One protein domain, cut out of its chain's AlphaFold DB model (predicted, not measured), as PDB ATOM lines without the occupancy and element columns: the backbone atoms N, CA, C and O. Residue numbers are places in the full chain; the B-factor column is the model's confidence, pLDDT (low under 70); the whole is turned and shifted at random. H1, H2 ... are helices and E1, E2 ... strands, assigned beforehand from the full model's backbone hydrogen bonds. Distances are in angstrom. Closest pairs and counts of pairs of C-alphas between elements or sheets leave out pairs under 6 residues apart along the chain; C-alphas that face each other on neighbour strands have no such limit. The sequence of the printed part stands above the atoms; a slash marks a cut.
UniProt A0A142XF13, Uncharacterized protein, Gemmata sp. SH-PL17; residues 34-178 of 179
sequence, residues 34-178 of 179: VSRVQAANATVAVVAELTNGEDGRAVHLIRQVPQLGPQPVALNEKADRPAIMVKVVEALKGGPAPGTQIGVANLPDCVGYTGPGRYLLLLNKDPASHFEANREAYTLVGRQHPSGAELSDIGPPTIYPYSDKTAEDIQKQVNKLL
ATOM      1  N   VAL A  34     -53.217  32.226  36.255       94.88
ATOM      2  CA  VAL A  34     -52.165  33.189  36.584       94.88
ATOM      3  C   VAL A  34     -52.715  34.217  37.573       94.88
ATOM      4  O   VAL A  34     -53.781  34.806  37.368       94.88
ATOM      5  N   SER A  35     -51.990  34.451  38.668       95.00
ATOM      6  CA  SER A  35     -52.364  35.447  39.671       95.00
ATOM      7  C   SER A  35     -52.336  36.840  39.055       95.00
ATOM      8  O   SER A  35     -51.284  37.336  38.652       95.00
ATOM      9  N   ARG A  36     -53.497  37.507  39.036       93.81
ATOM     10  CA  ARG A  36     -53.620  38.879  38.518       93.81
ATOM     11  C   ARG A  36     -52.701  39.854  39.243       93.81
ATOM     12  O   ARG A  36     -52.133  40.734  38.613       93.81
ATOM     13  N   VAL A  37     -52.544  39.672  40.553       91.75
ATOM     14  CA  VAL A  37     -51.707  40.534  41.393       91.75
ATOM     15  C   VAL A  37     -50.230  40.362  41.043       91.75
ATOM     16  O   VAL A  37     -49.522  41.353  40.917       91.75
ATOM     17  N   GLN A  38     -49.754  39.131  40.832       94.44
ATOM     18  CA  GLN A  38     -48.364  38.915  40.410       94.44
ATOM     19  C   GLN A  38     -48.132  39.436  38.995       94.44
ATOM     20  O   GLN A  38     -47.150  40.124  38.751       94.44
ATOM     21  N   ALA A  39     -49.064  39.169  38.079       95.25
ATOM     22  CA  ALA A  39     -48.973  39.633  36.700       95.25
ATOM     23  C   ALA A  39     -48.921  41.167  36.604       95.25
ATOM     24  O   ALA A  39     -48.084  41.695  35.885       95.25
ATOM     25  N   ALA A  40     -49.737  41.882  37.383       93.81
ATOM     26  CA  ALA A  40     -49.748  43.346  37.396       93.81
ATOM     27  C   ALA A  40     -48.449  43.973  37.942       93.81
ATOM     28  O   ALA A  40     -48.147  45.119  37.627       93.81
ATOM     29  N   ASN A  41     -47.690  43.240  38.762       94.06
ATOM     30  CA  ASN A  41     -46.422  43.702  39.343       94.06
ATOM     31  C   ASN A  41     -45.185  43.227  38.582       94.06
ATOM     32  O   ASN A  41     -44.069  43.590  38.956       94.06
ATOM     33  N   ALA A  42     -45.373  42.383  37.570       96.44
ATOM     34  CA  ALA A  42     -44.299  41.875  36.747       96.44
ATOM     35  C   ALA A  42     -43.991  42.850  35.622       96.44
ATOM     36  O   ALA A  42     -44.858  43.222  34.835       96.44
ATOM     37  N   THR A  43     -42.723  43.227  35.531       96.62
ATOM     38  CA  THR A  43     -42.192  43.984  34.391       96.62
ATOM     39  C   THR A  43     -41.879  43.073  33.210       96.62
ATOM     40  O   THR A  43     -41.858  43.527  32.067       96.62
ATOM     41  N   VAL A  44     -41.655  41.783  33.475       97.31
ATOM     42  CA  VAL A  44     -41.253  40.790  32.484       97.31
ATOM     43  C   VAL A  44     -42.028  39.485  32.677       97.31
ATOM     44  O   VAL A  44     -42.208  39.017  33.800       97.31
ATOM     45  N   ALA A  45     -42.438  38.858  31.574       98.06
ATOM     46  CA  ALA A  45     -42.962  37.494  31.559       98.06
ATOM     47  C   ALA A  45     -42.164  36.625  30.584       98.06
ATOM     48  O   ALA A  45     -42.051  36.947  29.396       98.06
ATOM     49  N   VAL A  46     -41.636  35.508  31.081       98.00
ATOM     50  CA  VAL A  46     -40.874  34.535  30.286       98.00
ATOM     51  C   VAL A  46     -41.328  33.117  30.592       98.00
ATOM     52  O   VAL A  46     -41.727  32.809  31.714       98.00
ATOM     53  N   VAL A  47     -41.227  32.240  29.602       98.19
ATOM     54  CA  VAL A  47     -41.225  30.797  29.821       98.19
ATOM     55  C   VAL A  47     -39.774  30.369  29.933       98.19
ATOM     56  O   VAL A  47     -38.979  30.625  29.027       98.19
ATOM     57  N   ALA A  48     -39.425  29.723  31.035       98.31
ATOM     58  CA  ALA A  48     -38.086  29.212  31.266       98.31
ATOM     59  C   ALA A  48     -38.108  27.698  31.474       98.31
ATOM     60  O   ALA A  48     -39.081  27.135  31.975       98.31
ATOM     61  N   GLU A  49     -37.022  27.053  31.073       98.38
ATOM     62  CA  GLU A  49     -36.726  25.668  31.401       98.38
ATOM     63  C   GLU A  49     -36.017  25.637  32.755       98.38
ATOM     64  O   GLU A  49     -34.946  26.228  32.930       98.38
ATOM     65  N   LEU A  50     -36.664  24.992  33.722       98.25
ATOM     66  CA  LEU A  50     -36.174  24.813  35.080       98.25
ATOM     67  C   LEU A  50     -35.583  23.413  35.211       98.25
ATOM     68  O   LEU A  50     -36.142  22.428  34.722       98.25
ATOM     69  N   THR A  51     -34.468  23.346  35.922       98.00
ATOM     70  CA  THR A  51     -33.806  22.108  36.335       98.00
ATOM     71  C   THR A  51     -33.778  22.051  37.859       98.00
ATOM     72  O   THR A  51     -34.026  23.066  38.515       98.00
ATOM     73  N   ASN A  52     -33.516  20.877  38.433       97.94
ATOM     74  CA  ASN A  52     -33.277  20.782  39.872       97.94
ATOM     75  C   ASN A  52     -31.974  21.505  40.217       97.94
ATOM     76  O   ASN A  52     -31.011  21.434  39.451       97.94
ATOM     77  N   GLY A  53     -31.957  22.174  41.365       95.50
ATOM     78  CA  GLY A  53     -30.735  22.694  41.950       95.50
ATOM     79  C   GLY A  53     -29.772  21.567  42.308       95.50
ATOM     80  O   GLY A  53     -30.147  20.396  42.388       95.50
ATOM     81  N   GLU A  54     -28.518  21.926  42.528       95.88
ATOM     82  CA  GLU A  54     -27.494  20.995  42.989       95.88
ATOM     83  C   GLU A  54     -27.187  21.258  44.469       95.88
ATOM     84  O   GLU A  54     -26.868  22.384  44.854       95.88
ATOM     85  N   ASP A  55     -27.311  20.236  45.324       92.81
ATOM     86  CA  ASP A  55     -27.081  20.398  46.764       92.81
ATOM     87  C   ASP A  55     -25.660  20.899  47.043       92.81
ATOM     88  O   ASP A  55     -24.666  20.291  46.645       92.81
ATOM     89  N   GLY A  56     -25.568  22.016  47.767       88.50
ATOM     90  CA  GLY A  56     -24.288  22.622  48.134       88.50
ATOM     91  C   GLY A  56     -23.650  23.470  47.034       88.50
ATOM     92  O   GLY A  56     -22.588  24.050  47.266       88.50
ATOM     93  N   ARG A  57     -24.290  23.612  45.866       94.12
ATOM     94  CA  ARG A  57     -23.856  24.576  44.855       94.12
ATOM     95  C   ARG A  57     -24.233  25.988  45.293       94.12
ATOM     96  O   ARG A  57     -25.408  26.334  45.413       94.12
ATOM     97  N   ALA A  58     -23.214  26.812  45.515       94.00
ATOM     98  CA  ALA A  58     -23.379  28.239  45.743       94.00
ATOM     99  C   ALA A  58     -23.331  28.986  44.406       94.00
ATOM    100  O   ALA A  58     -22.424  28.781  43.601       94.00
ATOM    101  N   VAL A  59     -24.306  29.861  44.185       95.38
ATOM    102  CA  VAL A  59     -24.352  30.793  43.059       95.38
ATOM    103  C   VAL A  59     -24.188  32.204  43.612       95.38
ATOM    104  O   VAL A  59     -24.930  32.609  44.511       95.38
ATOM    105  N   HIS A  60     -23.233  32.972  43.089       95.94
ATOM    106  CA  HIS A  60     -22.984  34.324  43.581       95.94
ATOM    107  C   HIS A  60     -23.822  35.372  42.838       95.94
ATOM    108  O   HIS A  60     -23.685  35.582  41.630       95.94
ATOM    109  N   LEU A  61     -24.672  36.071  43.590       95.50
ATOM    110  CA  LEU A  61     -25.354  37.287  43.162       95.50
ATOM    111  C   LEU A  61     -24.519  38.495  43.588       95.50
ATOM    112  O   LEU A  61     -24.315  38.724  44.777       95.50
ATOM    113  N   ILE A  62     -24.059  39.295  42.637       95.25
ATOM    114  CA  ILE A  62     -23.333  40.531  42.915       95.25
ATOM    115  C   ILE A  62     -24.351  41.666  42.939       95.25
ATOM    116  O   ILE A  62     -24.868  42.063  41.895       95.25
ATOM    117  N   ARG A  63     -24.638  42.197  44.132       94.12
ATOM    118  CA  ARG A  63     -25.515  43.361  44.316       94.12
ATOM    119  C   ARG A  63     -24.679  44.631  44.412       94.12
ATOM    120  O   ARG A  63     -23.769  44.709  45.236       94.12
ATOM    121  N   GLN A  64     -25.011  45.652  43.627       91.50
ATOM    122  CA  GLN A  64     -24.435  46.985  43.787       91.50
ATOM    123  C   GLN A  64     -25.170  47.745  44.891       91.50
ATOM    124  O   GLN A  64     -26.340  48.098  44.756       91.50
ATOM    125  N   VAL A  65     -24.472  48.015  45.994       92.19
ATOM    126  CA  VAL A  65     -24.977  48.870  47.070       92.19
ATOM    127  C   VAL A  65     -24.318  50.245  46.927       92.19
ATOM    128  O   VAL A  65     -23.090  50.308  47.004       92.19
ATOM    129  N   PRO A  66     -25.075  51.354  46.761       89.50
ATOM    130  CA  PRO A  66     -24.518  52.673  46.428       89.50
ATOM    131  C   PRO A  66     -23.384  53.175  47.336       89.50
ATOM    132  O   PRO A  66     -22.565  53.973  46.899       89.50
ATOM    133  N   GLN A  67     -23.328  52.714  48.589       91.88
ATOM    134  CA  GLN A  67     -22.321  53.135  49.570       91.88
ATOM    135  C   GLN A  67     -21.273  52.059  49.891       91.88
ATOM    136  O   GLN A  67     -20.194  52.392  50.370       91.88
ATOM    137  N   LEU A  68     -21.578  50.779  49.656       92.94
ATOM    138  CA  LEU A  68     -20.731  49.648  50.068       92.94
ATOM    139  C   LEU A  68     -20.064  48.930  48.883       92.94
ATOM    140  O   LEU A  68     -19.320  47.972  49.092       92.94
ATOM    141  N   GLY A  69     -20.326  49.377  47.652       93.06
ATOM    142  CA  GLY A  69     -19.804  48.752  46.443       93.06
ATOM    143  C   GLY A  69     -20.466  47.403  46.127       93.06
ATOM    144  O   GLY A  69     -21.567  47.117  46.614       93.06
ATOM    145  N   PRO A  70     -19.833  46.582  45.269       93.44
ATOM    146  CA  PRO A  70     -20.312  45.246  44.934       93.44
ATOM    147  C   PRO A  70     -20.235  44.323  46.152       93.44
ATOM    148  O   PRO A  70     -19.158  44.101  46.703       93.44
ATOM    149  N   GLN A  71     -21.372  43.770  46.557       93.69
ATOM    150  CA  GLN A  71     -21.460  42.807  47.650       93.69
ATOM    151  C   GLN A  71     -21.872  41.442  47.083       93.69
ATOM    152  O   GLN A  71     -22.962  41.339  46.508       93.69
ATOM    153  N   PRO A  72     -21.021  40.403  47.202       94.94
ATOM    154  CA  PRO A  72     -21.383  39.058  46.784       94.94
ATOM    155  C   PRO A  72     -22.343  38.440  47.805       94.94
ATOM    156  O   PRO A  72     -22.026  38.296  48.984       94.94
ATOM    157  N   VAL A  73     -23.518  38.041  47.340       95.25
ATOM    158  CA  VAL A  73     -24.506  37.278  48.098       95.25
ATOM    159  C   VAL A  73     -24.458  35.846  47.582       95.25
ATOM    160  O   VAL A  73     -24.781  35.588  46.424       95.25
ATOM    161  N   ALA A  74     -24.015  34.915  48.425       95.56
ATOM    162  CA  ALA A  74     -24.050  33.495  48.103       95.56
ATOM    163  C   ALA A  74     -25.484  32.978  48.250       95.56
ATOM    164  O   ALA A  74     -26.064  33.020  49.336       95.56
ATOM    165  N   LEU A  75     -26.054  32.504  47.148       95.50
ATOM    166  CA  LEU A  75     -27.347  31.842  47.115       95.50
ATOM    167  C   LEU A  75     -27.104  30.340  46.985       95.50
ATOM    168  O   LEU A  75     -26.432  29.900  46.054       95.50
ATOM    169  N   ASN A  76     -27.620  29.563  47.931       95.38
ATOM    170  CA  ASN A  76     -27.404  28.120  47.962       95.38
ATOM    171  C   ASN A  76     -28.549  27.403  47.254       95.38
ATOM    172  O   ASN A  76     -29.718  27.593  47.607       95.38
ATOM    173  N   GLU A  77     -28.209  26.565  46.284       95.50
ATOM    174  CA  GLU A  77     -29.162  25.661  45.656       95.50
ATOM    175  C   GLU A  77     -29.478  24.464  46.567       95.50
ATOM    176  O   GLU A  77     -28.721  24.119  47.480       95.50
ATOM    177  N   LYS A  78     -30.641  23.854  46.325       95.81
ATOM    178  CA  LYS A  78     -31.099  22.630  46.990       95.81
ATOM    179  C   LYS A  78     -31.634  21.664  45.939       95.81
ATOM    180  O   LYS A  78     -32.307  22.105  45.007       95.81
ATOM    181  N   ALA A  79     -31.389  20.368  46.106       95.00
ATOM    182  CA  ALA A  79     -31.756  19.334  45.140       95.00
ATOM    183  C   ALA A  79     -33.272  19.180  44.935       95.00
ATOM    184  O   ALA A  79     -33.721  18.784  43.860       95.00
ATOM    185  N   ASP A  80     -34.072  19.516  45.949       96.38
ATOM    186  CA  ASP A  80     -35.539  19.478  45.916       96.38
ATOM    187  C   ASP A  80     -36.174  20.776  45.383       96.38
ATOM    188  O   ASP A  80     -37.400  20.885  45.294       96.38
ATOM    189  N   ARG A  81     -35.354  21.771  45.025       97.06
ATOM    190  CA  ARG A  81     -35.779  23.099  44.571       97.06
ATOM    191  C   ARG A  81     -35.291  23.380  43.152       97.06
ATOM    192  O   ARG A  81     -34.358  22.735  42.682       97.06
ATOM    193  N   PRO A  82     -35.920  24.324  42.435       97.81
ATOM    194  CA  PRO A  82     -35.420  24.733  41.130       97.81
ATOM    195  C   PRO A  82     -34.046  25.407  41.245       97.81
ATOM    196  O   PRO A  82     -33.807  26.185  42.173       97.81
ATOM    197  N   ALA A  83     -33.170  25.132  40.279       97.94
ATOM    198  CA  ALA A  83     -31.885  25.804  40.126       97.94
ATOM    199  C   ALA A  83     -32.081  27.315  39.938       97.94
ATOM    200  O   ALA A  83     -33.044  27.749  39.303       97.94
ATOM    201  N   ILE A  84     -31.155  28.120  40.456       97.38
ATOM    202  CA  ILE A  84     -31.223  29.592  40.398       97.38
ATOM    203  C   ILE A  84     -31.008  30.083  38.964       97.38
ATOM    204  O   ILE A  84     -31.593  31.085  38.540       97.38
ATOM    205  N   MET A  85     -30.165  29.370  38.217       97.38
ATOM    206  CA  MET A  85     -29.876  29.656  36.819       97.38
ATOM    207  C   MET A  85     -30.860  28.916  35.919       97.38
ATOM    208  O   MET A  85     -30.899  27.687  35.898       97.38
ATOM    209  N   VAL A  86     -31.619  29.668  35.127       97.75
ATOM    210  CA  VAL A  86     -32.626  29.113  34.215       97.75
ATOM    211  C   VAL A  86     -32.377  29.552  32.785       97.75
ATOM    212  O   VAL A  86     -31.820  30.621  32.521       97.75
ATOM    213  N   LYS A  87     -32.804  28.718  31.837       98.19
ATOM    214  CA  LYS A  87     -32.724  29.020  30.408       98.19
ATOM    215  C   LYS A  87     -34.071  29.536  29.930       98.19
ATOM    216  O   LYS A  87     -35.077  28.843  30.051       98.19
ATOM    217  N   VAL A  88     -34.098  30.735  29.358       98.19
ATOM    218  CA  VAL A  88     -35.310  31.277  28.736       98.19
ATOM    219  C   VAL A  88     -35.624  30.459  27.486       98.19
ATOM    220  O   VAL A  88     -34.780  30.311  26.609       98.19
ATOM    221  N   VAL A  89     -36.832  29.918  27.404       98.12
ATOM    222  CA  VAL A  89     -37.343  29.199  26.228       98.12
ATOM    223  C   VAL A  89     -38.144  30.147  25.348       98.12
ATOM    224  O   VAL A  89     -38.009  30.115  24.130       98.12
ATOM    225  N   GLU A  90     -38.945  31.016  25.958       97.94
ATOM    226  CA  GLU A  90     -39.820  31.942  25.246       97.94
ATOM    227  C   GLU A  90     -39.930  33.259  26.013       97.94
ATOM    228  O   GLU A  90     -40.113  33.272  27.232       97.94
ATOM    229  N   ALA A  91     -39.841  34.378  25.298       97.44
ATOM    230  CA  ALA A  91     -40.087  35.700  25.856       97.44
ATOM    231  C   ALA A  91     -41.529  36.106  25.546       97.44
ATOM    232  O   ALA A  91     -41.850  36.393  24.395       97.44
ATOM    233  N   LEU A  92     -42.395  36.135  26.562       96.69
ATOM    234  CA  LEU A  92     -43.798  36.509  26.367       96.69
ATOM    235  C   LEU A  92     -43.977  38.027  26.381       96.69
ATOM    236  O   LEU A  92     -44.726  38.570  25.574       96.69
ATOM    237  N   LYS A  93     -43.290  38.725  27.298       96.12
ATOM    238  CA  LYS A  93     -43.349  40.188  27.401       96.12
ATOM    239  C   LYS A  93     -42.094  40.760  28.052       96.12
ATOM    240  O   LYS A  93     -41.784  40.412  29.186       96.12
ATOM    241  N   GLY A  94     -41.380  41.628  27.328       94.56
ATOM    242  CA  GLY A  94     -40.254  42.422  27.848       94.56
ATOM    243  C   GLY A  94     -39.032  41.632  28.338       94.56
ATOM    244  O   GLY A  94     -38.152  42.215  28.966       94.56
ATOM    245  N   GLY A  95     -38.983  40.319  28.099       94.50
ATOM    246  CA  GLY A  95     -37.937  39.441  28.619       94.50
ATOM    247  C   GLY A  95     -36.725  39.274  27.703       94.50
ATOM    248  O   GLY A  95     -36.765  39.685  26.542       94.50
ATOM    249  N   PRO A  96     -35.649  38.648  28.212       96.88
ATOM    250  CA  PRO A  96     -34.475  38.280  27.423       96.88
ATOM    251  C   PRO A  96     -34.820  37.364  26.255       96.88
ATOM    252  O   PRO A  96     -35.807  36.631  26.301       96.88
ATOM    253  N   ALA A  97     -33.977  37.364  25.224       97.56
ATOM    254  CA  ALA A  97     -34.187  36.523  24.052       97.56
ATOM    255  C   ALA A  97     -34.215  35.021  24.419       97.56
ATOM    256  O   ALA A  97     -33.471  34.594  25.313       97.56
ATOM    257  N   PRO A  98     -35.011  34.199  23.710       98.19
ATOM    258  CA  PRO A  98     -34.949  32.745  23.812       98.19
ATOM    259  C   PRO A  98     -33.516  32.203  23.732       98.19
ATOM    260  O   PRO A  98     -32.703  32.660  22.933       98.19
ATOM    261  N   GLY A  99     -33.204  31.219  24.569       97.56
ATOM    262  CA  GLY A  99     -31.879  30.619  24.722       97.56
ATOM    263  C   GLY A  99     -30.978  31.302  25.757       97.56
ATOM    264  O   GLY A  99     -29.984  30.699  26.162       97.56
ATOM    265  N   THR A 100     -31.324  32.505  26.224       97.38
ATOM    266  CA  THR A 100     -30.517  33.253  27.204       97.38
ATOM    267  C   THR A 100     -30.584  32.599  28.585       97.38
ATOM    268  O   THR A 100     -31.665  32.240  29.055       97.38
ATOM    269  N   GLN A 101     -29.437  32.458  29.255       97.44
ATOM    270  CA  GLN A 101     -29.382  32.044  30.660       97.44
ATOM    271  C   GLN A 101     -29.510  33.264  31.570       97.44
ATOM    272  O   GLN A 101     -28.736  34.213  31.442       97.44
ATOM    273  N   ILE A 102     -30.459  33.219  32.498       97.56
ATOM    274  CA  ILE A 102     -30.734  34.287  33.464       97.56
ATOM    275  C   ILE A 102     -30.661  33.713  34.877       97.56
ATOM    276  O   ILE A 102     -30.905  32.521  35.069       97.56
ATOM    277  N   GLY A 103     -30.324  34.545  35.860       97.25
ATOM    278  CA  GLY A 103     -30.378  34.142  37.263       97.25
ATOM    279  C   GLY A 103     -31.599  34.736  37.953       97.25
ATOM    280  O   GLY A 103     -31.907  35.917  37.772       97.25
ATOM    281  N   VAL A 104     -32.301  33.922  38.739       97.75
ATOM    282  CA  VAL A 104     -33.517  34.326  39.452       97.75
ATOM    283  C   VAL A 104     -33.322  34.120  40.952       97.75
ATOM    284  O   VAL A 104     -33.360  32.999  41.450       97.75
ATOM    285  N   ALA A 105     -33.101  35.213  41.686       96.94
ATOM    286  CA  ALA A 105     -32.539  35.171  43.038       96.94
ATOM    287  C   ALA A 105     -33.395  34.417  44.072       96.94
ATOM    288  O   ALA A 105     -32.859  33.698  44.906       96.94
ATOM    289  N   ASN A 106     -34.720  34.563  44.013       96.38
ATOM    290  CA  ASN A 106     -35.679  33.948  44.941       96.38
ATOM    291  C   ASN A 106     -36.404  32.729  44.340       96.38
ATOM    292  O   ASN A 106     -37.492  32.367  44.788       96.38
ATOM    293  N   LEU A 107     -35.847  32.120  43.290       97.19
ATOM    294  CA  LEU A 107     -36.452  30.960  42.638       97.19
ATOM    295  C   LEU A 107     -36.541  29.720  43.552       97.19
ATOM    296  O   LEU A 107     -37.599  29.088  43.545       97.19
ATOM    297  N   PRO A 108     -35.542  29.392  44.398       96.94
ATOM    298  CA  PRO A 108     -35.645  28.252  45.318       96.94
ATOM    299  C   PRO A 108     -36.793  28.363  46.335       96.94
ATOM    300  O   PRO A 108     -37.361  27.349  46.754       96.94
ATOM    301  N   ASP A 109     -37.180  29.591  46.689       95.69
ATOM    302  CA  ASP A 109     -38.234  29.881  47.666       95.69
ATOM    303  C   ASP A 109     -39.643  29.860  47.058       95.69
ATOM    304  O   ASP A 109     -40.623  30.121  47.754       95.69
ATOM    305  N   CYS A 110     -39.781  29.565  45.764       96.56
ATOM    306  CA  CYS A 110     -41.082  29.554  45.110       96.56
ATOM    307  C   CYS A 110     -41.959  28.351  45.504       96.56
ATOM    308  O   CYS A 110     -41.509  27.341  46.053       96.56
ATOM    309  N   VAL A 111     -43.246  28.460  45.176       96.94
ATOM    310  CA  VAL A 111     -44.224  27.367  45.188       96.94
ATOM    311  C   VAL A 111     -44.730  27.080  43.780       96.94
ATOM    312  O   VAL A 111     -44.690  27.937  42.899       96.94
ATOM    313  N   GLY A 112     -45.241  25.866  43.575       96.44
ATOM    314  CA  GLY A 112     -45.718  25.398  42.269       96.44
ATOM    315  C   GLY A 112     -44.660  24.659  41.447       96.44
ATOM    316  O   GLY A 112     -44.980  24.164  40.368       96.44
ATOM    317  N   TYR A 113     -43.431  24.531  41.957       97.81
ATOM    318  CA  TYR A 113     -42.434  23.635  41.381       97.81
ATOM    319  C   TYR A 113     -42.839  22.176  41.609       97.81
ATOM    320  O   TYR A 113     -43.123  21.772  42.735       97.81
ATOM    321  N   THR A 114     -42.872  21.388  40.537       97.44
ATOM    322  CA  THR A 114     -43.261  19.965  40.563       97.44
ATOM    323  C   THR A 114     -42.187  19.066  39.951       97.44
ATOM    324  O   THR A 114     -42.461  17.911  39.636       97.44
ATOM    325  N   GLY A 115     -40.981  19.602  39.757       97.50
ATOM    326  CA  GLY A 115     -39.862  18.946  39.090       97.50
ATOM    327  C   GLY A 115     -39.413  19.687  37.824       97.50
ATOM    328  O   GLY A 115     -39.993  20.712  37.465       97.50
ATOM    329  N   PRO A 116     -38.369  19.188  37.147       98.12
ATOM    330  CA  PRO A 116     -37.816  19.837  35.964       98.12
ATOM    331  C   PRO A 116     -38.846  19.978  34.838       98.12
ATOM    332  O   PRO A 116     -39.669  19.087  34.618       98.12
ATOM    333  N   GLY A 117     -38.790  21.081  34.094       98.00
ATOM    334  CA  GLY A 117     -39.725  21.335  32.999       98.00
ATOM    335  C   GLY A 117     -39.835  22.804  32.613       98.00
ATOM    336  O   GLY A 117     -39.035  23.639  33.029       98.00
ATOM    337  N   ARG A 118     -40.843  23.132  31.800       98.38
ATOM    338  CA  ARG A 118     -41.126  24.512  31.387       98.38
ATOM    339  C   ARG A 118     -42.083  25.172  32.368       98.38
ATOM    340  O   ARG A 118     -43.126  24.607  32.693       98.38
ATOM    341  N   TYR A 119     -41.752  26.385  32.789       98.44
ATOM    342  CA  TYR A 119     -42.567  27.173  33.704       98.44
ATOM    343  C   TYR A 119     -42.691  28.613  33.219       98.44
ATOM    344  O   TYR A 119     -41.732  29.198  32.720       98.44
ATOM    345  N   LEU A 120     -43.876  29.194  33.402       98.00
ATOM    346  CA  LEU A 120     -44.075  30.633  33.298       98.00
ATOM    347  C   LEU A 120     -43.502  31.296  34.549       98.00
ATOM    348  O   LEU A 120     -43.958  31.028  35.667       98.00
ATOM    349  N   LEU A 121     -42.559  32.207  34.333       98.19
ATOM    350  CA  LEU A 121     -41.980  33.062  35.354       98.19
ATOM    351  C   LEU A 121     -42.433  34.506  35.128       98.19
ATOM    352  O   LEU A 121     -42.262  35.076  34.048       98.19
ATOM    353  N   LEU A 122     -42.999  35.092  36.179       97.94
ATOM    354  CA  LEU A 122     -43.326  36.510  36.257       97.94
ATOM    355  C   LEU A 122     -42.209  37.195  37.036       97.94
ATOM    356  O   LEU A 122     -41.997  36.887  38.210       97.94
ATOM    357  N   LEU A 123     -41.461  38.068  36.369       97.81
ATOM    358  CA  LEU A 123     -40.172  38.561  36.838       97.81
ATOM    359  C   LEU A 123     -40.143  40.084  36.946       97.81
ATOM    360  O   LEU A 123     -40.774  40.801  36.167       97.81
ATOM    361  N   ASN A 124     -39.320  40.555  37.878       97.44
ATOM    362  CA  ASN A 124     -38.800  41.911  37.914       97.44
ATOM    363  C   ASN A 124     -37.298  41.907  37.678       97.44
ATOM    364  O   ASN A 124     -36.570  41.132  38.300       97.44
ATOM    365  N   LYS A 125     -36.852  42.760  36.754       96.88
ATOM    366  CA  LYS A 125     -35.429  42.976  36.497       96.88
ATOM    367  C   LYS A 125     -34.829  43.762  37.658       96.88
ATOM    368  O   LYS A 125     -35.377  44.797  38.032       96.88
ATOM    369  N   ASP A 126     -33.711  43.291  38.197       95.94
ATOM    370  CA  ASP A 126     -32.918  44.045  39.165       95.94
ATOM    371  C   ASP A 126     -31.724  44.680  38.436       95.94
ATOM    372  O   ASP A 126     -30.739  43.994  38.166       95.94
ATOM    373  N   PRO A 127     -31.789  45.974  38.066       95.06
ATOM    374  CA  PRO A 127     -30.715  46.618  37.311       95.06
ATOM    375  C   PRO A 127     -29.435  46.807  38.135       95.06
ATOM    376  O   PRO A 127     -28.380  47.052  37.556       95.06
ATOM    377  N   ALA A 128     -29.517  46.721  39.467       94.12
ATOM    378  CA  ALA A 128     -28.373  46.894  40.354       94.12
ATOM    379  C   ALA A 128     -27.639  45.575  40.629       94.12
ATOM    380  O   ALA A 128     -26.574  45.590  41.250       94.12
ATOM    381  N   SER A 129     -28.187  44.441  40.187       94.56
ATOM    382  CA  SER A 129     -27.626  43.128  40.477       94.56
ATOM    383  C   SER A 129     -27.326  42.340  39.205       94.56
ATOM    384  O   SER A 129     -28.042  42.405  38.208       94.56
ATOM    385  N   HIS A 130     -26.260  41.552  39.253       95.88
ATOM    386  CA  HIS A 130     -25.928  40.587  38.213       95.88
ATOM    387  C   HIS A 130     -25.396  39.307  38.843       95.88
ATOM    388  O   HIS A 130     -24.821  39.308  39.930       95.88
ATOM    389  N   PHE A 131     -25.600  38.199  38.150       93.88
ATOM    390  CA  PHE A 131     -24.982  36.927  38.482       93.88
ATOM    391  C   PHE A 131     -23.592  36.827  37.849       93.88
ATOM    392  O   PHE A 131     -23.191  37.667  37.034       93.88
ATOM    393  N   GLU A 132     -22.861  35.775  38.214       88.56
ATOM    394  CA  GLU A 132     -21.577  35.421  37.607       88.56
ATOM    395  C   GLU A 132     -21.602  35.541  36.071       88.56
ATOM    396  O   GLU A 132     -22.602  35.245  35.410       88.56
ATOM    397  N   ALA A 133     -20.480  35.994  35.501       89.62
ATOM    398  CA  ALA A 133     -20.342  36.331  34.082       89.62
ATOM    399  C   ALA A 133     -21.265  37.471  33.591       89.62
ATOM    400  O   ALA A 133     -21.648  37.491  32.422       89.62
ATOM    401  N   ASN A 134     -21.590  38.432  34.468       90.25
ATOM    402  CA  ASN A 134     -22.382  39.630  34.151       90.25
ATOM    403  C   ASN A 134     -23.774  39.305  33.580       90.25
ATOM    404  O   ASN A 134     -24.289  39.991  32.694       90.25
ATOM    405  N   ARG A 135     -24.373  38.212  34.057       94.25
ATOM    406  CA  ARG A 135     -25.713  37.797  33.641       94.25
ATOM    407  C   ARG A 135     -26.753  38.616  34.384       94.25
ATOM    408  O   ARG A 135     -26.605  38.874  35.575       94.25
ATOM    409  N   GLU A 136     -27.819  38.992  33.693       95.94
ATOM    410  CA  GLU A 136     -28.878  39.805  34.284       95.94
ATOM    411  C   GLU A 136     -29.552  39.072  35.455       95.94
ATOM    412  O   GLU A 136     -29.870  37.879  35.360       95.94
ATOM    413  N   ALA A 137     -29.756  39.790  36.562       96.88
ATOM    414  CA  ALA A 137     -30.461  39.274  37.723       96.88
ATOM    415  C   ALA A 137     -31.945  39.635  37.668       96.88
ATOM    416  O   ALA A 137     -32.343  40.769  37.384       96.88
ATOM    417  N   TYR A 138     -32.767  38.649  37.998       97.81
ATOM    418  CA  TYR A 138     -34.205  38.788  38.101       97.81
ATOM    419  C   TYR A 138     -34.693  38.314  39.463       97.81
ATOM    420  O   TYR A 138     -34.049  37.526  40.154       97.81
ATOM    421  N   THR A 139     -35.874  38.784  39.840       97.06
ATOM    422  CA  THR A 139     -36.600  38.326  41.025       97.06
ATOM    423  C   THR A 139     -38.006  37.919  40.608       97.06
ATOM    424  O   THR A 139     -38.670  38.659  39.881       97.06
ATOM    425  N   LEU A 140     -38.478  36.754  41.054       97.19
ATOM    426  CA  LEU A 140     -39.874  36.355  40.910       97.19
ATOM    427  C   LEU A 140     -40.777  37.325  41.650       97.19
ATOM    428  O   LEU A 140     -40.555  37.643  42.822       97.19
ATOM    429  N   VAL A 141     -41.855  37.713  40.984       95.81
ATOM    430  CA  VAL A 141     -42.871  38.559  41.584       95.81
ATOM    431  C   VAL A 141     -43.681  37.761  42.602       95.81
ATOM    432  O   VAL A 141     -44.379  36.797  42.277       95.81
ATOM    433  N   GLY A 142     -43.573  38.169  43.864       91.88
ATOM    434  CA  GLY A 142     -44.377  37.656  44.967       91.88
ATOM    435  C   GLY A 142     -45.777  38.266  45.013       91.88
ATOM    436  O   GLY A 142     -46.166  39.085  44.177       91.88
ATOM    437  N   ARG A 143     -46.558  37.867  46.018       84.38
ATOM    438  CA  ARG A 143     -47.829  38.537  46.309       84.38
ATOM    439  C   ARG A 143     -47.546  39.980  46.732       84.38
ATOM    440  O   ARG A 143     -46.640  40.231  47.521       84.38
ATOM    441  N   GLN A 144     -48.312  40.915  46.181       76.94
ATOM    442  CA  GLN A 144     -48.185  42.329  46.510       76.94
ATOM    443  C   GLN A 144     -48.576  42.546  47.975       76.94
ATOM    444  O   GLN A 144     -49.557  41.974  48.454       76.94
ATOM    445  N   HIS A 145     -47.789  43.352  48.676       69.81
ATOM    446  CA  HIS A 145     -47.986  43.639  50.086       69.81
ATOM    447  C   HIS A 145     -48.897  44.870  50.254       69.81
ATOM    448  O   HIS A 145     -48.611  45.905  49.645       69.81
ATOM    449  N   PRO A 146     -49.971  44.809  51.065       69.50
ATOM    450  CA  PRO A 146     -50.644  46.013  51.533       69.50
ATOM    451  C   PRO A 146     -49.702  46.755  52.481       69.50
ATOM    452  O   PRO A 146     -49.139  46.142  53.380       69.50
ATOM    453  N   SER A 147     -49.526  48.064  52.311       70.12
ATOM    454  CA  SER A 147     -48.671  48.862  53.198       70.12
ATOM    455  C   SER A 147     -49.051  48.662  54.674       70.12
ATOM    456  O   SER A 147     -50.177  48.985  55.053       70.12
ATOM    457  N   GLY A 148     -48.115  48.170  55.494       76.00
ATOM    458  CA  GLY A 148     -48.270  48.050  56.951       76.00
ATOM    459  C   GLY A 148     -48.544  46.644  57.495       76.00
ATOM    460  O   GLY A 148     -48.732  46.518  58.702       76.00
ATOM    461  N   ALA A 149     -48.562  45.600  56.663       72.12
ATOM    462  CA  ALA A 149     -48.578  44.225  57.164       72.12
ATOM    463  C   ALA A 149     -47.162  43.765  57.575       72.12
ATOM    464  O   ALA A 149     -46.149  44.339  57.169       72.12
ATOM    465  N   GLU A 150     -47.064  42.723  58.396       73.62
ATOM    466  CA  GLU A 150     -45.767  42.160  58.772       73.62
ATOM    467  C   GLU A 150     -45.153  41.376  57.598       73.62
ATOM    468  O   GLU A 150     -45.848  40.716  56.822       73.62
ATOM    469  N   LEU A 151     -43.827  41.449  57.450       67.31
ATOM    470  CA  LEU A 151     -43.082  40.775  56.373       67.31
ATOM    471  C   LEU A 151     -43.197  39.239  56.431       67.31
ATOM    472  O   LEU A 151     -42.942  38.568  55.433       67.31
ATOM    473  N   SER A 152     -43.588  38.692  57.583       75.81
ATOM    474  CA  SER A 152     -43.805  37.266  57.848       75.81
ATOM    475  C   SER A 152     -44.993  36.667  57.087       75.81
ATOM    476  O   SER A 152     -44.972  35.472  56.800       75.81
ATOM    477  N   ASP A 153     -45.988  37.474  56.703       76.88
ATOM    478  CA  ASP A 153     -47.216  36.994  56.045       76.88
ATOM    479  C   ASP A 153     -47.117  36.940  54.512       76.88
ATOM    480  O   ASP A 153     -48.073  36.579  53.811       76.88
ATOM    481  N   ILE A 154     -45.960  37.295  53.948       78.00
ATOM    482  CA  ILE A 154     -45.759  37.250  52.502       78.00
ATOM    483  C   ILE A 154     -45.522  35.800  52.094       78.00
ATOM    484  O   ILE A 154     -44.419  35.265  52.174       78.00
ATOM    485  N   GLY A 155     -46.594  35.161  51.625       88.06
ATOM    486  CA  GLY A 155     -46.500  33.840  51.025       88.06
ATOM    487  C   GLY A 155     -45.487  33.812  49.865       88.06
ATOM    488  O   GLY A 155     -45.333  34.812  49.153       88.06
ATOM    489  N   PRO A 156     -44.826  32.666  49.640       93.62
ATOM    490  CA  PRO A 156     -43.801  32.516  48.612       93.62
ATOM    491  C   PRO A 156     -44.322  32.847  47.202       93.62
ATOM    492  O   PRO A 156     -45.512  32.645  46.914       93.62
ATOM    493  N   PRO A 157     -43.453  33.328  46.290       95.75
ATOM    494  CA  PRO A 157     -43.833  33.551  44.902       95.75
ATOM    495  C   PRO A 157     -44.273  32.236  44.254       95.75
ATOM    496  O   PRO A 157     -43.827  31.154  44.623       95.75
ATOM    497  N   THR A 158     -45.163  32.317  43.272       96.81
ATOM    498  CA  THR A 158     -45.758  31.146  42.617       96.81
ATOM    499  C   THR A 158     -45.279  31.097  41.178       96.81
ATOM    500  O   THR A 158     -45.369  32.104  40.477       96.81
ATOM    501  N   ILE A 159     -44.788  29.939  40.746       97.56
ATOM    502  CA  ILE A 159     -44.489  29.649  39.341       97.56
ATOM    503  C   ILE A 159     -45.578  28.745  38.766       97.56
ATOM    504  O   ILE A 159     -46.225  27.992  39.497       97.56
ATOM    505  N   TYR A 160     -45.796  28.819  37.453       97.12
ATOM    506  CA  TYR A 160     -46.887  28.089  36.804       97.12
ATOM    507  C   TYR A 160     -46.333  27.089  35.792       97.12
ATOM    508  O   TYR A 160     -45.603  27.511  34.892       97.12
ATOM    509  N   PRO A 161     -46.676  25.792  35.892       97.25
ATOM    510  CA  PRO A 161     -46.307  24.814  34.879       97.25
ATOM    511  C   PRO A 161     -46.770  25.259  33.490       97.25
ATOM    512  O   PRO A 161     -47.918  25.667  33.297       97.25
ATOM    513  N   TYR A 162     -45.875  25.171  32.515       96.75
ATOM    514  CA  TYR A 162     -46.123  25.584  31.144       96.75
ATOM    515  C   TYR A 162     -46.008  24.375  30.218       96.75
ATOM    516  O   TYR A 162     -44.994  23.682  30.182       96.75
ATOM    517  N   SER A 163     -47.066  24.105  29.461       96.19
ATOM    518  CA  SER A 163     -47.125  23.002  28.503       96.19
ATOM    519  C   SER A 163     -47.688  23.508  27.187       96.19
ATOM    520  O   SER A 163     -48.425  24.490  27.178       96.19
ATOM    521  N   ASP A 164     -47.433  22.802  26.087       95.69
ATOM    522  CA  ASP A 164     -47.967  23.208  24.778       95.69
ATOM    523  C   ASP A 164     -49.506  23.242  24.772       95.69
ATOM    524  O   ASP A 164     -50.110  24.048  24.074       95.69
ATOM    525  N   LYS A 165     -50.153  22.426  25.618       92.94
ATOM    526  CA  LYS A 165     -51.615  22.412  25.788       92.94
ATOM    527  C   LYS A 165     -52.153  23.645  26.514       92.94
ATOM    528  O   LYS A 165     -53.298  24.017  26.297       92.94
ATOM    529  N   THR A 166     -51.364  24.238  27.410       92.94
ATOM    530  CA  THR A 166     -51.761  25.401  28.224       92.94
ATOM    531  C   THR A 166     -51.165  26.713  27.717       92.94
ATOM    532  O   THR A 166     -51.519  27.776  28.223       92.94
ATOM    533  N   ALA A 167     -50.284  26.644  26.717       94.56
ATOM    534  CA  ALA A 167     -49.532  27.763  26.169       94.56
ATOM    535  C   ALA A 167     -50.436  28.912  25.711       94.56
ATOM    536  O   ALA A 167     -50.260  30.045  26.156       94.56
ATOM    537  N   GLU A 168     -51.442  28.609  24.887       95.00
ATOM    538  CA  GLU A 168     -52.343  29.614  24.317       95.00
ATOM    539  C   GLU A 168     -53.151  30.348  25.403       95.00
ATOM    540  O   GLU A 168     -53.247  31.578  25.401       95.00
ATOM    541  N   ASP A 169     -53.691  29.612  26.377       94.00
ATOM    542  CA  ASP A 169     -54.478  30.190  27.471       94.00
ATOM    543  C   ASP A 169     -53.621  31.045  28.405       94.00
ATOM    544  O   ASP A 169     -54.055  32.110  28.858       94.00
ATOM    545  N   ILE A 170     -52.396  30.600  28.691       94.88
ATOM    546  CA  ILE A 170     -51.443  31.359  29.499       94.88
ATOM    547  C   ILE A 170     -51.031  32.637  28.763       94.88
ATOM    548  O   ILE A 170     -51.071  33.709  29.361       94.88
ATOM    549  N   GLN A 171     -50.704  32.561  27.471       95.62
ATOM    550  CA  GLN A 171     -50.360  33.733  26.662       95.62
ATOM    551  C   GLN A 171     -51.508  34.750  26.632       95.62
ATOM    552  O   GLN A 171     -51.284  35.937  26.864       95.62
ATOM    553  N   LYS A 172     -52.756  34.299  26.437       95.69
ATOM    554  CA  LYS A 172     -53.944  35.170  26.514       95.69
ATOM    555  C   LYS A 172     -54.076  35.845  27.880       95.69
ATOM    556  O   LYS A 172     -54.389  37.033  27.943       95.69
ATOM    557  N   GLN A 173     -53.841  35.113  28.973       95.25
ATOM    558  CA  GLN A 173     -53.872  35.675  30.327       95.25
ATOM    559  C   GLN A 173     -52.758  36.706  30.541       95.25
ATOM    560  O   GLN A 173     -53.042  37.804  31.007       95.25
ATOM    561  N   VAL A 174     -51.518  36.389  30.167       95.19
ATOM    562  CA  VAL A 174     -50.350  37.276  30.291       95.19
ATOM    563  C   VAL A 174     -50.572  38.565  29.493       95.19
ATOM    564  O   VAL A 174     -50.479  39.651  30.059       95.19
ATOM    565  N   ASN A 175     -50.982  38.465  28.226       95.38
ATOM    566  CA  ASN A 175     -51.254  39.628  27.372       95.38
ATOM    567  C   ASN A 175     -52.376  40.522  27.910       95.38
ATOM    568  O   ASN A 175     -52.367  41.727  27.683       95.38
ATOM    569  N   LYS A 176     -53.346  39.938  28.623       95.62
ATOM    570  CA  LYS A 176     -54.447  40.680  29.246       95.62
ATOM    571  C   LYS A 176     -54.057  41.335  30.574       95.62
ATOM    572  O   LYS A 176     -54.659  42.341  30.938       95.62
ATOM    573  N   LEU A 177     -53.156  40.719  31.339       94.12
ATOM    574  CA  LEU A 177     -52.882  41.099  32.728       94.12
ATOM    575  C   LEU A 177     -51.646  41.979  32.901       94.12
ATOM    576  O   LEU A 177     -51.597  42.727  33.875       94.12
ATOM    577  N   LEU A 178     -50.657  41.879  32.013       92.31
ATOM    578  CA  LEU A 178     -49.469  42.720  32.097       92.31
ATOM    579  C   LEU A 178     -49.738  44.073  31.419       92.31
ATOM    580  O   LEU A 178     -50.210  44.059  30.277       92.31
TER     581      LEU A 178
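Overview. This is residues 34 to 178 of the 179 residues of an uncharacterized protein of Gemmata sp. SH-PL17 (UniProt A0A142XF13). A small closed barrel of five strands, E1, E4, E5, E7 and E6 round the ring, makes the core; the hairpin E2 and E3 extends its wall at one end of the longest axis, and H1 and H2 pack on its outside toward the other. Residues 146 to 152 stick out as a loop. The 145 printed residues hold two named helices and seven named strands, in the order H1 E1 E2 E3 E4 E5 E6 E7 H2, in a mixed sheet; the class is mixed, helices and strands. The whole is compact, with a radius of gyration of the C-alphas of 15.0 A and spans of 45 by 37 by 27 A.

Along the chain. The ring holds E1, residues 44 to 50; E4, 85 to 93, 19.5 A long; E5, 101 to 104; E7, 135 to 140; and E6, 117 to 131, 22.1 A long. E2 is residues 58 to 65, 20.7 A, and E3 69 to 76, 22.0 A. H1, residues 36 to 41, begins at C-alpha (-53.620, 38.879, 38.518); H2, 167 to 177, 15.2 A, ends at C-alpha (-52.882, 41.099, 32.728).

Arrangement. E1 is antiparallel to E4 (N 47 to O 90, 2.8 A) and E6 (N 50 to O 117, 2.8 A). The hairpin E4 and E5 is antiparallel (N 86 to O 102, 2.9 A), E5 and E7 parallel (N 138 to O 103, 2.9 A), and the hairpin E6 and E7 antiparallel (N 124 to O 139, 2.8 A). E6 bends by 135 degrees at residue 128; its residues 129 to 131 pair with E2, antiparallel (N 62 to O 130, 2.8 A). E2 and E3 are an antiparallel hairpin (N 61 to O 73, 2.9 A). H2 is on the barrel, outside it, over E1 and E4, at a height over the sheet of 9.7 A; its closest C-alphas to E4 are Gln 171 and Leu 92, 7.1 A. H1, also on the barrel and outside it, touches H2 at a steep tilt of 65 degrees, the same way, closest at C-alphas Ala 39 and Leu 177, 5.8 A. In both helices every O i to N i+4 pair is within hydrogen-bond range.

Size, cuts and confidence. The C-alphas farthest apart, Gln 67 and Lys 165, are 48.7 A apart. The printed part has no cut. The links E5 to E6 and E7 to H2 are long, 12 and 26 residues. Mean pLDDT of the printed part is 93.9; residues 145, 146 and 151 are under 70.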